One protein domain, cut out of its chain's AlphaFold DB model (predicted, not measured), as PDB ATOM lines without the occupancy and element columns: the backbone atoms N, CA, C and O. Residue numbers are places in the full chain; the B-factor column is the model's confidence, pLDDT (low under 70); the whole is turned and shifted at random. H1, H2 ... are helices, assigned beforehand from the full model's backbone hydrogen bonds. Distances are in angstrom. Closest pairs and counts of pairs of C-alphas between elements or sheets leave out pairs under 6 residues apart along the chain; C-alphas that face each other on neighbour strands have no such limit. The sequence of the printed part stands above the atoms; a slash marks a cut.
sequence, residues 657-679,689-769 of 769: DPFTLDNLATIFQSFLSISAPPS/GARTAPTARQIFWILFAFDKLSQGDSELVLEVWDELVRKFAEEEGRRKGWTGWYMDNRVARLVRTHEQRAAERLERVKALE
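AT A GLANCE: This is residues 657 to 679 and 689 to 769 of the 769 residues of an uncharacterized protein of Rhodosporidium toruloides (UniProt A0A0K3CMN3). H1, H2 and H3 make a loose up-and-down bundle, each running against the one before, and the long helix H5 packs across H3 with residues 751 to 758 and meets H2 near the first residues of both helices; residues 762 to 769 stick out. Short H4 makes a corner with H3. The 104 printed residues, all helix in class, hold five named helices, H1 to H5. The whole is only just compact, close to loose, radius of gyration of the C-alphas 15.3 A, spanning 54 by 34 by 23 A.

HOW THE PARTS SIT: H5, residues 745 to 766, touches H3, residues 714 to 728, with residues 751 to 758 alone, closest C-alphas His 754 and Ser 714, 4.9 A, at a steep tilt of 47 degrees. H2, residues 696 to 709, forms a hairpin with H3, closest C-alphas Asp 707 and Val 717, 6.0 A. H1, residues 661 to 672, touches H2 with residues 661 to 664 alone, closest C-alphas Leu 661 and Leu 709, 5.7 A. H4, residues 731 to 735, touches H3 only at the corner, closest C-alphas Gly 733 and Lys 727, 5.1 A. Every O i to N i+4 pair is within hydrogen-bond range in H1 to H5.

IN THESE COORDINATES: H5 is 31.3 A long, ending at C-alpha 766 (9.952, -41.787, -1.174). H1 begins at C-alpha 661 (8.699, -18.154, -17.279).

THE WHOLE: Residues 680 to 688 are not printed; C-alphas 679 and 689 are 11.8 A apart. Residues 679, 689 and 690 are under pLDDT 70.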
ATOM      1  N   ASP A 657       1.955  -9.238 -18.281       89.31
ATOM      2  CA  ASP A 657       3.321  -9.109 -17.767       89.31
ATOM      3  C   ASP A 657       4.283  -9.790 -18.753       89.31
ATOM      4  O   ASP A 657       4.195 -11.003 -18.959       89.31
ATOM      5  N   PRO A 658       5.216  -9.052 -19.380       93.38
ATOM      6  CA  PRO A 658       6.138  -9.648 -20.333       93.38
ATOM      7  C   PRO A 658       7.173 -10.567 -19.653       93.38
ATOM      8  O   PRO A 658       7.816 -11.364 -20.343       93.38
ATOM      9  N   PHE A 659       7.345 -10.503 -18.327       94.56
ATOM     10  CA  PHE A 659       8.323 -11.293 -17.572       94.56
ATOM     11  C   PHE A 659       7.790 -12.665 -17.131       94.56
ATOM     12  O   PHE A 659       7.856 -13.029 -15.959       94.56
ATOM     13  N   THR A 660       7.310 -13.465 -18.082       94.56
ATOM     14  CA  THR A 660       6.847 -14.838 -17.822       94.56
ATOM     15  C   THR A 660       7.979 -15.868 -17.881       94.56
ATOM     16  O   THR A 660       9.002 -15.668 -18.545       94.56
ATOM     17  N   LEU A 661       7.778 -17.013 -17.217       94.75
ATOM     18  CA  LEU A 661       8.699 -18.154 -17.279       94.75
ATOM     19  C   LEU A 661       8.844 -18.695 -18.715       94.75
ATOM     20  O   LEU A 661       9.951 -19.029 -19.133       94.75
ATOM     21  N   ASP A 662       7.762 -18.700 -19.497       95.25
ATOM     22  CA  ASP A 662       7.771 -19.140 -20.900       95.25
ATOM     23  C   ASP A 662       8.624 -18.227 -21.793       95.25
ATOM     24  O   ASP A 662       9.406 -18.698 -22.631       95.25
ATOM     25  N   ASN A 663       8.535 -16.909 -21.581       95.31
ATOM     26  CA  ASN A 663       9.375 -15.943 -22.286       95.31
ATOM     27  C   ASN A 663      10.849 -16.118 -21.899       95.31
ATOM     28  O   ASN A 663      11.714 -16.132 -22.781       95.31
ATOM     29  N   LEU A 664      11.142 -16.315 -20.607       96.94
ATOM     30  CA  LEU A 664      12.499 -16.601 -20.134       96.94
ATOM     31  C   LEU A 664      13.056 -17.881 -20.778       96.94
ATOM     32  O   LEU A 664      14.176 -17.862 -21.296       96.94
ATOM     33  N   ALA A 665      12.277 -18.964 -20.807       96.44
ATOM     34  CA  ALA A 665      12.667 -20.229 -21.424       96.44
ATOM     35  C   ALA A 665      12.940 -20.072 -22.929       96.44
ATOM     36  O   ALA A 665      13.951 -20.560 -23.433       96.44
ATOM     37  N   THR A 666      12.101 -19.324 -23.648       96.38
ATOM     38  CA  THR A 666      12.283 -19.053 -25.086       96.38
ATOM     39  C   THR A 666      13.573 -18.274 -25.368       96.38
ATOM     40  O   THR A 666      14.333 -18.591 -26.293       96.38
ATOM     41  N   ILE A 667      13.863 -17.263 -24.546       97.19
ATOM     42  CA  ILE A 667      15.095 -16.469 -24.642       97.19
ATOM     43  C   ILE A 667      16.311 -17.325 -24.289       97.19
ATOM     44  O   ILE A 667      17.348 -17.217 -24.944       97.19
ATOM     45  N   PHE A 668      16.181 -18.208 -23.301       97.81
ATOM     46  CA  PHE A 668      17.225 -19.149 -22.927       97.81
ATOM     47  C   PHE A 668      17.543 -20.138 -24.053       97.81
ATOM     48  O   PHE A 668      18.709 -20.309 -24.394       97.81
ATOM     49  N   GLN A 669      16.537 -20.691 -24.732       97.50
ATOM     50  CA  GLN A 669      16.769 -21.544 -25.903       97.50
ATOM     51  C   GLN A 669      17.446 -20.777 -27.051       97.50
ATOM     52  O   GLN A 669      18.378 -21.279 -27.678       97.50
ATOM     53  N   SER A 670      17.072 -19.512 -27.266       96.50
ATOM     54  CA  SER A 670      17.762 -18.628 -28.223       96.50
ATOM     55  C   SER A 670      19.215 -18.340 -27.817       96.50
ATOM     56  O   SER A 670      20.097 -18.196 -28.660       96.50
ATOM     57  N   PHE A 671      19.500 -18.281 -26.519       96.81
ATOM     58  CA  PHE A 671      20.858 -18.167 -25.998       96.81
ATOM     59  C   PHE A 671      21.657 -19.471 -26.185       96.81
ATOM     60  O   PHE A 671      22.844 -19.453 -26.542       96.81
ATOM     61  N   LEU A 672      21.010 -20.625 -26.017       96.31
ATOM     62  CA  LEU A 672      21.591 -21.939 -26.281       96.31
ATOM     63  C   LEU A 672      21.770 -22.242 -27.778       96.31
ATOM     64  O   LEU A 672      22.616 -23.073 -28.113       96.31
ATOM     65  N   SER A 673      21.140 -21.504 -28.692       95.62
ATOM     66  CA  SER A 673      21.390 -21.638 -30.136       95.62
ATOM     67  C   SER A 673      22.568 -20.804 -30.661       95.62
ATOM     68  O   SER A 673      23.045 -21.054 -31.768       95.62
ATOM     69  N   ILE A 674      23.108 -19.864 -29.869       94.12
ATOM     70  CA  ILE A 674      24.288 -19.072 -30.265       94.12
ATOM     71  C   ILE A 674      25.465 -20.006 -30.576       94.12
ATOM     72  O   ILE A 674      25.830 -20.839 -29.742       94.12
ATOM     73  N   SER A 675      26.082 -19.830 -31.743       91.44
ATOM     74  CA  SER A 675      27.296 -20.547 -32.146       91.44
ATOM     75  C   SER A 675      28.550 -19.835 -31.641       91.44
ATOM     76  O   SER A 675      28.558 -18.615 -31.491       91.44
ATOM     77  N   ALA A 676      29.625 -20.584 -31.381       87.88
ATOM     78  CA  ALA A 676      30.903 -19.950 -31.082       87.88
ATOM     79  C   ALA A 676      31.400 -19.220 -32.343       87.88
ATOM     80  O   ALA A 676      31.345 -19.799 -33.432       87.88
ATOM     81  N   PRO A 677      31.921 -17.989 -32.233       82.06
ATOM     82  CA  PRO A 677      32.450 -17.279 -33.386       82.06
ATOM     83  C   PRO A 677      33.582 -18.061 -34.071       82.06
ATOM     84  O   PRO A 677      34.409 -18.694 -33.389       82.06
ATOM     85  N   PRO A 678      33.655 -18.030 -35.414       79.75
ATOM     86  CA  PRO A 678      34.711 -18.707 -36.157       79.75
ATOM     87  C   PRO A 678      36.090 -18.175 -35.741       79.75
ATOM     88  O   PRO A 678      36.249 -17.012 -35.385       79.75
ATOM     89  N   SER A 679      37.114 -19.031 -35.757       68.12
ATOM     90  CA  SER A 679      38.477 -18.673 -35.312       68.12
ATOM     91  C   SER A 679      39.117 -17.630 -36.216       68.12
ATOM     92  O   SER A 679      40.050 -16.947 -35.807       68.12
ATOM     93  N   GLY A 689      36.987 -12.019 -26.019       51.97
ATOM     94  CA  GLY A 689      35.526 -12.111 -25.911       51.97
ATOM     95  C   GLY A 689      34.755 -12.875 -26.990       51.97
ATOM     96  O   GLY A 689      33.643 -13.302 -26.708       51.97
ATOM     97  N   ALA A 690      35.299 -13.100 -28.187       56.94
ATOM     98  CA  ALA A 690      34.513 -13.741 -29.244       56.94
ATOM     99  C   ALA A 690      34.152 -15.191 -28.864       56.94
ATOM    100  O   ALA A 690      32.989 -15.567 -28.840       56.94
ATOM    101  N   ARG A 691      35.128 -15.998 -28.441       72.88
ATOM    102  CA  ARG A 691      34.924 -17.415 -28.073       72.88
ATOM    103  C   ARG A 691      34.734 -17.665 -26.583       72.88
ATOM    104  O   ARG A 691      34.912 -18.791 -26.110       72.88
ATOM    105  N   THR A 692      34.456 -16.623 -25.808       84.12
ATOM    106  CA  THR A 692      34.360 -16.779 -24.360       84.12
ATOM    107  C   THR A 692      32.997 -17.329 -24.003       84.12
ATOM    108  O   THR A 692      31.990 -16.701 -24.309       84.12
ATOM    109  N   ALA A 693      32.978 -18.476 -23.335       91.88
ATOM    110  CA  ALA A 693      31.810 -18.990 -22.651       91.88
ATOM    111  C   ALA A 693      31.266 -17.949 -21.649       91.88
ATOM    112  O   ALA A 693      31.977 -17.003 -21.277       91.88
ATOM    113  N   PRO A 694      30.013 -18.104 -21.192       94.44
ATOM    114  CA  PRO A 694      29.416 -17.181 -20.240       94.44
ATOM    115  C   PRO A 694      30.263 -17.061 -18.979       94.44
ATOM    116  O   PRO A 694      30.714 -18.048 -18.403       94.44
ATOM    117  N   THR A 695      30.487 -15.826 -18.537       93.00
ATOM    118  CA  THR A 695      31.200 -15.569 -17.283       93.00
ATOM    119  C   THR A 695      30.393 -16.109 -16.101       93.00
ATOM    120  O   THR A 695      29.164 -16.091 -16.134       93.00
ATOM    121  N   ALA A 696      31.055 -16.486 -15.002       94.31
ATOM    122  CA  ALA A 696      30.375 -16.950 -13.783       94.31
ATOM    123  C   ALA A 696      29.259 -15.996 -13.310       94.31
ATOM    124  O   ALA A 696      28.195 -16.424 -12.875       94.31
ATOM    125  N   ARG A 697      29.459 -14.678 -13.464       94.06
ATOM    126  CA  ARG A 697      28.429 -13.674 -13.158       94.06
ATOM    127  C   ARG A 697      27.202 -13.802 -14.066       94.06
ATOM    128  O   ARG A 697      26.095 -13.610 -13.584       94.06
ATOM    129  N   GLN A 698      27.390 -14.048 -15.359       95.56
ATOM    130  CA  GLN A 698      26.290 -14.221 -16.311       95.56
ATOM    131  C   GLN A 698      25.519 -15.506 -16.023       95.56
ATOM    132  O   GLN A 698      24.299 -15.457 -15.949       95.56
ATOM    133  N   ILE A 699      26.232 -16.607 -15.772       97.38
ATOM    134  CA  ILE A 699      25.648 -17.888 -15.350       97.38
ATOM    135  C   ILE A 699      24.780 -17.690 -14.105       97.38
ATOM    136  O   ILE A 699      23.627 -18.099 -14.094       97.38
ATOM    137  N   PHE A 700      25.304 -16.996 -13.089       96.88
ATOM    138  CA  PHE A 700      24.547 -16.687 -11.878       96.88
ATOM    139  C   PHE A 700      23.227 -15.967 -12.185       96.88
ATOM    140  O   PHE A 700      22.193 -16.372 -11.676       96.88
ATOM    141  N   TRP A 701      23.241 -14.927 -13.029       96.81
ATOM    142  CA  TRP A 701      22.013 -14.200 -13.379       96.81
ATOM    143  C   TRP A 701      21.026 -15.033 -14.198       96.81
ATOM    144  O   TRP A 701      19.827 -14.830 -14.046       96.81
ATOM    145  N   ILE A 702      21.508 -15.961 -15.031       97.75
ATOM    146  CA  ILE A 702      20.650 -16.910 -15.752       97.75
ATOM    147  C   ILE A 702      19.933 -17.816 -14.747       97.75
ATOM    148  O   ILE A 702      18.708 -17.822 -14.711       97.75
ATOM    149  N   LEU A 703      20.684 -18.517 -13.891       97.62
ATOM    150  CA  LEU A 703      20.113 -19.437 -12.900       97.62
ATOM    151  C   LEU A 703      19.180 -18.715 -11.925       97.62
ATOM    152  O   LEU A 703      18.087 -19.191 -11.644       97.62
ATOM    153  N   PHE A 704      19.583 -17.533 -11.459       96.19
ATOM    154  CA  PHE A 704      18.796 -16.739 -10.523       96.19
ATOM    155  C   PHE A 704      17.492 -16.205 -11.143       96.19
ATOM    156  O   PHE A 704      16.492 -16.075 -10.443       96.19
ATOM    157  N   ALA A 705      17.465 -15.919 -12.450       96.44
ATOM    158  CA  ALA A 705      16.225 -15.558 -13.137       96.44
ATOM    159  C   ALA A 705      15.226 -16.729 -13.168       96.44
ATOM    160  O   ALA A 705      14.037 -16.508 -12.936       96.44
ATOM    161  N   PHE A 706      15.708 -17.954 -13.410       96.94
ATOM    162  CA  PHE A 706      14.874 -19.157 -13.370       96.94
ATOM    163  C   PHE A 706      14.390 -19.468 -11.956       96.94
ATOM    164  O   PHE A 706      13.190 -19.616 -11.787       96.94
ATOM    165  N   ASP A 707      15.279 -19.462 -10.956       95.50
ATOM    166  CA  ASP A 707      14.931 -19.644  -9.535       95.50
ATOM    167  C   ASP A 707      13.804 -18.691  -9.107       95.50
ATOM    168  O   ASP A 707      12.798 -19.102  -8.531       95.50
ATOM    169  N   LYS A 708      13.917 -17.409  -9.473       94.31
ATOM    170  CA  LYS A 708      12.917 -16.402  -9.111       94.31
ATOM    171  C   LYS A 708      11.568 -16.611  -9.807       94.31
ATOM    172  O   LYS A 708      10.532 -16.499  -9.155       94.31
ATOM    173  N   LEU A 709      11.558 -16.881 -11.114       94.00
ATOM    174  CA  LEU A 709      10.314 -17.032 -11.883       94.00
ATOM    175  C   LEU A 709       9.626 -18.381 -11.678       94.00
ATOM    176  O   LEU A 709       8.406 -18.453 -11.798       94.00
ATOM    177  N   SER A 710      10.384 -19.429 -11.358       95.12
ATOM    178  CA  SER A 710       9.849 -20.752 -11.033       95.12
ATOM    179  C   SER A 710       9.431 -20.892  -9.570       95.12
ATOM    180  O   SER A 710       9.017 -21.970  -9.156       95.12
ATOM    181  N   GLN A 711       9.545 -19.815  -8.782       93.75
ATOM    182  CA  GLN A 711       9.270 -19.802  -7.342       93.75
ATOM    183  C   GLN A 711      10.123 -20.820  -6.563       93.75
ATOM    184  O   GLN A 711       9.679 -21.395  -5.571       93.75
ATOM    185  N   GLY A 712      11.368 -21.024  -6.997       93.12
ATOM    186  CA  GLY A 712      12.315 -21.925  -6.351       93.12
ATOM    187  C   GLY A 712      12.212 -23.386  -6.781       93.12
ATOM    188  O   GLY A 712      12.676 -24.250  -6.036       93.12
ATOM    189  N   ASP A 713      11.637 -23.678  -7.954       95.88
ATOM    190  CA  ASP A 713      11.648 -25.029  -8.526       95.88
ATOM    191  C   ASP A 713      13.084 -25.485  -8.823       95.88
ATOM    192  O   ASP A 713      13.692 -25.117  -9.835       95.88
ATOM    193  N   SER A 714      13.632 -26.284  -7.907       96.94
ATOM    194  CA  SER A 714      15.000 -26.788  -7.987       96.94
ATOM    195  C   SER A 714      15.236 -27.693  -9.187       96.94
ATOM    196  O   SER A 714      16.338 -27.664  -9.726       96.94
ATOM    197  N   GLU A 715      14.242 -28.464  -9.635       96.81
ATOM    198  CA  GLU A 715      14.426 -29.363 -10.781       96.81
ATOM    199  C   GLU A 715      14.648 -28.561 -12.061       96.81
ATOM    200  O   GLU A 715      15.577 -28.845 -12.816       96.81
ATOM    201  N   LEU A 716      13.861 -27.499 -12.261       96.62
ATOM    202  CA  LEU A 716      14.013 -26.620 -13.418       96.62
ATOM    203  C   LEU A 716      15.351 -25.868 -13.396       96.62
ATOM    204  O   LEU A 716      16.006 -25.740 -14.430       96.62
ATOM    205  N   VAL A 717      15.778 -25.365 -12.233       97.19
ATOM    206  CA  VAL A 717      17.063 -24.654 -12.114       97.19
ATOM    207  C   VAL A 717      18.241 -25.590 -12.405       97.19
ATOM    208  O   VAL A 717      19.190 -25.172 -13.074       97.19
ATOM    209  N   LEU A 718      18.181 -26.844 -11.945       97.69
ATOM    210  CA  LEU A 718      19.198 -27.856 -12.234       97.69
ATOM    211  C   LEU A 718      19.172 -28.293 -13.707       97.69
ATOM    212  O   LEU A 718      20.234 -28.389 -14.310       97.69
ATOM    213  N   GLU A 719      17.998 -28.426 -14.334       97.62
ATOM    214  CA  GLU A 719      17.891 -28.694 -15.780       97.62
ATOM    215  C   GLU A 719      18.559 -27.576 -16.602       97.62
ATOM    216  O   GLU A 719      19.364 -27.837 -17.498       97.62
ATOM    217  N   VAL A 720      18.299 -26.309 -16.258       97.88
ATOM    218  CA  VAL A 720      18.945 -25.144 -16.892       97.88
ATOM    219  C   VAL A 720      20.461 -25.156 -16.671       97.88
ATOM    220  O   VAL A 720      21.226 -24.823 -17.582       97.88
ATOM    221  N   TRP A 721      20.913 -25.524 -15.469       97.69
ATOM    222  CA  TRP A 721      22.333 -25.671 -15.154       97.69
ATOM    223  C   TRP A 721      23.002 -26.749 -16.013       97.69
ATOM    224  O   TRP A 721      24.032 -26.474 -16.635       97.69
ATOM    225  N   ASP A 722      22.388 -27.921 -16.124       97.38
ATOM    226  CA  ASP A 722      22.896 -29.034 -16.923       97.38
ATOM    227  C   ASP A 722      22.952 -28.672 -18.414       97.38
ATOM    228  O   ASP A 722      23.946 -28.953 -19.089       97.38
ATOM    229  N   GLU A 723      21.953 -27.950 -18.939       97.25
ATOM    230  CA  GLU A 723      21.986 -27.445 -20.317       97.25
ATOM    231  C   GLU A 723      23.144 -26.459 -20.560       97.25
ATOM    232  O   GLU A 723      23.782 -26.500 -21.621       97.25
ATOM    233  N   LEU A 724      23.462 -25.598 -19.585       96.81
ATOM    234  CA  LEU A 724      24.618 -24.700 -19.661       96.81
ATOM    235  C   LEU A 724      25.945 -25.473 -19.638       96.81
ATOM    236  O   LEU A 724      26.834 -25.174 -20.442       96.81
ATOM    237  N   VAL A 725      26.082 -26.456 -18.743       96.31
ATOM    238  CA  VAL A 725      27.282 -27.303 -18.624       96.31
ATOM    239  C   VAL A 725      27.510 -28.081 -19.917       96.31
ATOM    240  O   VAL A 725      28.593 -27.987 -20.504       96.31
ATOM    241  N   ARG A 726      26.467 -28.744 -20.422       95.44
ATOM    242  CA  ARG A 726      26.493 -29.490 -21.683       95.44
ATOM    243  C   ARG A 726      26.911 -28.613 -22.858       95.44
ATOM    244  O   ARG A 726      27.771 -28.983 -23.654       95.44
ATOM    245  N   LYS A 727      26.355 -27.400 -22.962       94.81
ATOM    246  CA  LYS A 727      26.685 -26.495 -24.070       94.81
ATOM    247  C   LYS A 727      28.102 -25.915 -23.982       94.81
ATOM    248  O   LYS A 727      28.767 -25.800 -25.013       94.81
ATOM    249  N   PHE A 728      28.540 -25.469 -22.805       94.62
ATOM    250  CA  PHE A 728      29.712 -24.592 -22.683       94.62
ATOM    251  C   PHE A 728      30.921 -25.212 -21.969       94.62
ATOM    252  O   PHE A 728      32.043 -24.757 -22.205       94.62
ATOM    253  N   ALA A 729      30.726 -26.200 -21.095       91.50
ATOM    254  CA  ALA A 729      31.788 -26.766 -20.260       91.50
ATOM    255  C   ALA A 729      32.362 -28.073 -20.821       91.50
ATOM    256  O   ALA A 729      33.583 -28.287 -20.769       91.50
ATOM    257  N   GLU A 730      31.475 -28.933 -21.328       90.19
ATOM    258  CA  GLU A 730      31.799 -30.277 -21.800       90.19
ATOM    259  C   GLU A 730      32.715 -30.280 -23.029       90.19
ATOM    260  O   GLU A 730      32.944 -29.260 -23.692       90.19
ATOM    261  N   GLU A 731      33.255 -31.461 -23.348       82.75
ATOM    262  CA  GLU A 731      34.080 -31.656 -24.540       82.75
ATOM    263  C   GLU A 731      33.378 -31.173 -25.807       82.75
ATOM    264  O   GLU A 731      34.038 -30.611 -26.676       82.75
ATOM    265  N   GLU A 732      32.056 -31.326 -25.903       83.75
ATOM    266  CA  GLU A 732      31.284 -30.841 -27.044       83.75
ATOM    267  C   GLU A 732      31.368 -29.312 -27.181       83.75
ATOM    268  O   GLU A 732      31.647 -28.801 -28.267       83.75
ATOM    269  N   GLY A 733      31.219 -28.575 -26.076       80.94
ATOM    270  CA  GLY A 733      31.391 -27.122 -26.051       80.94
ATOM    271  C   GLY A 733      32.801 -26.696 -26.465       80.94
ATOM    272  O   GLY A 733      32.969 -25.786 -27.283       80.94
ATOM    273  N   ARG A 734      33.825 -27.408 -25.976       85.38
ATOM    274  CA  ARG A 734      35.230 -27.158 -26.347       85.38
ATOM    275  C   ARG A 734      35.507 -27.476 -27.815       85.38
ATOM    276  O   ARG A 734      36.184 -26.693 -28.477       85.38
ATOM    277  N   ARG A 735      34.955 -28.576 -28.342       85.62
ATOM    278  CA  ARG A 735      35.026 -28.952 -29.767       85.62
ATOM    279  C   ARG A 735      34.346 -27.902 -30.644       85.62
ATOM    280  O   ARG A 735      34.878 -27.550 -31.690       85.62
ATOM    281  N   LYS A 736      33.235 -27.325 -30.174       86.44
ATOM    282  CA  LYS A 736      32.556 -26.182 -30.808       86.44
ATOM    283  C   LYS A 736      33.313 -24.859 -30.655       86.44
ATOM    284  O   LYS A 736      32.876 -23.859 -31.204       86.44
ATOM    285  N   GLY A 737      34.451 -24.830 -29.959       86.50
ATOM    286  CA  GLY A 737      35.330 -23.666 -29.861       86.50
ATOM    287  C   GLY A 737      35.045 -22.727 -28.690       86.50
ATOM    288  O   GLY A 737      35.654 -21.658 -28.635       86.50
ATOM    289  N   TRP A 738      34.167 -23.096 -27.750       90.19
ATOM    290  CA  TRP A 738      33.953 -22.326 -26.523       90.19
ATOM    291  C   TRP A 738      35.145 -22.460 -25.572       90.19
ATOM    292  O   TRP A 738      35.688 -23.543 -25.358       90.19
ATOM    293  N   THR A 739      35.558 -21.340 -24.980       89.00
ATOM    294  CA  THR A 739      36.710 -21.265 -24.069       89.00
ATOM    295  C   THR A 739      36.388 -20.420 -22.841       89.00
ATOM    296  O   THR A 739      35.475 -19.601 -22.861       89.00
ATOM    297  N   GLY A 740      37.143 -20.587 -21.754       86.62
ATOM    298  CA  GLY A 740      37.006 -19.720 -20.578       86.62
ATOM    299  C   GLY A 740      35.784 -19.997 -19.697       86.62
ATOM    300  O   GLY A 740      35.414 -19.129 -18.909       86.62
ATOM    301  N   TRP A 741      35.178 -21.186 -19.798       92.38
ATOM    302  CA  TRP A 741      34.187 -21.637 -18.819       92.38
ATOM    303  C   TRP A 741      34.812 -21.664 -17.423       92.38
ATOM    304  O   TRP A 741      35.868 -22.265 -17.211       92.38
ATOM    305  N   TYR A 742      34.167 -20.992 -16.475       91.69
ATOM    306  CA  TYR A 742      34.631 -20.908 -15.099       91.69
ATOM    307  C   TYR A 742      33.447 -20.732 -14.153       91.69
ATOM    308  O   TYR A 742      32.566 -19.905 -14.399       91.69
ATOM    309  N   MET A 743      33.469 -21.471 -13.045       92.56
ATOM    310  CA  MET A 743      32.496 -21.363 -11.960       92.56
ATOM    311  C   MET A 743      33.096 -20.580 -10.798       92.56
ATOM    312  O   MET A 743      34.180 -20.906 -10.318       92.56
ATOM    313  N   ASP A 744      32.370 -19.567 -10.321       93.19
ATOM    314  CA  ASP A 744      32.702 -18.904  -9.062       93.19
ATOM    315  C   ASP A 744      31.951 -19.546  -7.880       93.19
ATOM    316  O   ASP A 744      31.017 -20.334  -8.048       93.19
ATOM    317  N   ASN A 745      32.344 -19.181  -6.658       95.44
ATOM    318  CA  ASN A 745      31.737 -19.716  -5.436       95.44
ATOM    319  C   ASN A 745      30.241 -19.388  -5.293       95.44
ATOM    320  O   ASN A 745      29.564 -20.035  -4.497       95.44
ATOM    321  N   ARG A 746      29.719 -18.377  -6.004       94.44
ATOM    322  CA  ARG A 746      28.300 -17.997  -5.923       94.44
ATOM    323  C   ARG A 746      27.454 -18.938  -6.760       94.44
ATOM    324  O   ARG A 746      26.467 -19.447  -6.246       94.44
ATOM    325  N   VAL A 747      27.881 -19.209  -7.995       96.31
ATOM    326  CA  VAL A 747      27.250 -20.218  -8.858       96.31
ATOM    327  C   VAL A 747      27.302 -21.581  -8.175       96.31
ATOM    328  O   VAL A 747      26.268 -22.213  -8.014       96.31
ATOM    329  N   ALA A 748      28.479 -21.991  -7.685       96.56
ATOM    330  CA  ALA A 748      28.635 -23.279  -7.011       96.56
ATOM    331  C   ALA A 748      27.738 -23.412  -5.769       96.56
ATOM    332  O   ALA A 748      27.186 -24.478  -5.522       96.56
ATOM    333  N   ARG A 749      27.571 -22.337  -4.987       96.44
ATOM    334  CA  ARG A 749      26.666 -22.337  -3.832       96.44
ATOM    335  C   ARG A 749      25.206 -22.455  -4.257       96.44
ATOM    336  O   ARG A 749      24.500 -23.259  -3.672       96.44
ATOM    337  N   LEU A 750      24.780 -21.672  -5.250       95.62
ATOM    338  CA  LEU A 750      23.402 -21.687  -5.743       95.62
ATOM    339  C   LEU A 750      23.016 -23.083  -6.243       95.62
ATOM    340  O   LEU A 750      22.006 -23.621  -5.806       95.62
ATOM    341  N   VAL A 751      23.862 -23.692  -7.080       97.62
ATOM    342  CA  VAL A 751      23.646 -25.048  -7.607       97.62
ATOM    343  C   VAL A 751      23.538 -26.065  -6.467       97.62
ATOM    344  O   VAL A 751      22.529 -26.754  -6.381       97.62
ATOM    345  N   ARG A 752      24.484 -26.073  -5.514       97.44
ATOM    346  CA  ARG A 752      24.431 -26.979  -4.347       97.44
ATOM    347  C   ARG A 752      23.166 -26.822  -3.512       97.44
ATOM    348  O   ARG A 752      22.632 -27.806  -3.021       97.44
ATOM    349  N   THR A 753      22.686 -25.592  -3.327       97.06
ATOM    350  CA  THR A 753      21.435 -25.350  -2.597       97.06
ATOM    351  C   THR A 753      20.238 -25.974  -3.317       97.06
ATOM    352  O   THR A 753      19.368 -26.536  -2.656       97.06
ATOM    353  N   HIS A 754      20.188 -25.922  -4.650       97.56
ATOM    354  CA  HIS A 754      19.125 -26.578  -5.412       97.56
ATOM    355  C   HIS A 754      19.279 -28.102  -5.461       97.56
ATOM    356  O   HIS A 754      18.272 -28.790  -5.334       97.56
ATOM    357  N   GLU A 755      20.504 -28.631  -5.546       97.56
ATOM    358  CA  GLU A 755      20.780 -30.074  -5.423       97.56
ATOM    359  C   GLU A 755      20.270 -30.623  -4.083       97.56
ATOM    360  O   GLU A 755      19.538 -31.610  -4.059       97.56
ATOM    361  N   GLN A 756      20.580 -29.939  -2.975       97.75
ATOM    362  CA  GLN A 756      20.105 -30.309  -1.636       97.75
ATOM    363  C   GLN A 756      18.576 -30.292  -1.548       97.75
ATOM    364  O   GLN A 756      17.972 -31.269  -1.118       97.75
ATOM    365  N   ARG A 757      17.929 -29.221  -2.028       97.06
ATOM    366  CA  ARG A 757      16.459 -29.119  -2.034       97.06
ATOM    367  C   ARG A 757      15.789 -30.188  -2.901       97.06
ATOM    368  O   ARG A 757      14.718 -30.670  -2.545       97.06
ATOM    369  N   ALA A 758      16.380 -30.530  -4.046       96.88
ATOM    370  CA  ALA A 758      15.864 -31.581  -4.920       96.88
ATOM    371  C   ALA A 758      15.994 -32.966  -4.262       96.88
ATOM    372  O   ALA A 758      15.044 -33.746  -4.301       96.88
ATOM    373  N   ALA A 759      17.123 -33.238  -3.597       97.62
ATOM    374  CA  ALA A 759      17.331 -34.466  -2.834       97.62
ATOM    375  C   ALA A 759      16.329 -34.599  -1.674       97.62
ATOM    376  O   ALA A 759      15.641 -35.612  -1.587       97.62
ATOM    377  N   GLU A 760      16.153 -33.550  -0.862       97.62
ATOM    378  CA  GLU A 760      15.165 -33.527   0.229       97.62
ATOM    379  C   GLU A 760      13.735 -33.769  -0.279       97.62
ATOM    380  O   GLU A 760      12.945 -34.465   0.360       97.62
ATOM    381  N   ARG A 761      13.370 -33.202  -1.438       96.12
ATOM    382  CA  ARG A 761      12.050 -33.423  -2.044       96.12
ATOM    383  C   ARG A 761      11.871 -34.879  -2.472       96.12
ATOM    384  O   ARG A 761      10.812 -35.445  -2.221       96.12
ATOM    385  N   LEU A 762      12.889 -35.475  -3.086       97.06
ATOM    386  CA  LEU A 762      12.869 -36.870  -3.522       97.06
ATOM    387  C   LEU A 762      12.810 -37.836  -2.330       97.06
ATOM    388  O   LEU A 762      12.071 -38.814  -2.384       97.06
ATOM    389  N   GLU A 763      13.516 -37.541  -1.239       97.88
ATOM    390  CA  GLU A 763      13.403 -38.285   0.023       97.88
ATOM    391  C   GLU A 763      11.998 -38.184   0.622       97.88
ATOM    392  O   GLU A 763      11.437 -39.197   1.030       97.88
ATOM    393  N   ARG A 764      11.384 -36.993   0.619       97.31
ATOM    394  CA  ARG A 764      10.000 -36.820   1.089       97.31
ATOM    395  C   ARG A 764       8.988 -37.580   0.242       97.31
ATOM    396  O   ARG A 764       8.046 -38.117   0.803       97.31
ATOM    397  N   VAL A 765       9.162 -37.616  -1.079       96.88
ATOM    398  CA  VAL A 765       8.290 -38.401  -1.967       96.88
ATOM    399  C   VAL A 765       8.441 -39.891  -1.665       96.88
ATOM    400  O   VAL A 765       7.439 -40.548  -1.422       96.88
ATOM    401  N   LYS A 766       9.677 -40.391  -1.553       97.62
ATOM    402  CA  LYS A 766       9.952 -41.787  -1.174       97.62
ATOM    403  C   LYS A 766       9.438 -42.172   0.213       97.62
ATOM    404  O   LYS A 766       9.198 -43.341   0.447       97.62
ATOM    405  N   ALA A 767       9.341 -41.223   1.142       97.75
ATOM    406  CA  ALA A 767       8.805 -41.469   2.480       97.75
ATOM    407  C   ALA A 767       7.266 -41.495   2.524       97.75
ATOM    408  O   ALA A 767       6.698 -41.888   3.541       97.75
ATOM    409  N   LEU A 768       6.600 -41.009   1.471       97.31
ATOM    410  CA  LEU A 768       5.144 -41.052   1.321       97.31
ATOM    411  C   LEU A 768       4.671 -42.266   0.508       97.31
ATOM    412  O   LEU A 768       3.498 -42.622   0.610       97.31
ATOM    413  N   GLU A 769       5.561 -42.843  -0.305       95.00
ATOM    414  CA  GLU A 769       5.402 -44.143  -0.976       95.00
ATOM    415  C   GLU A 769       5.612 -45.295   0.014       95.00
ATOM    416  O   GLU A 769       4.836 -46.275  -0.079       95.00
TER     417      GLU A 769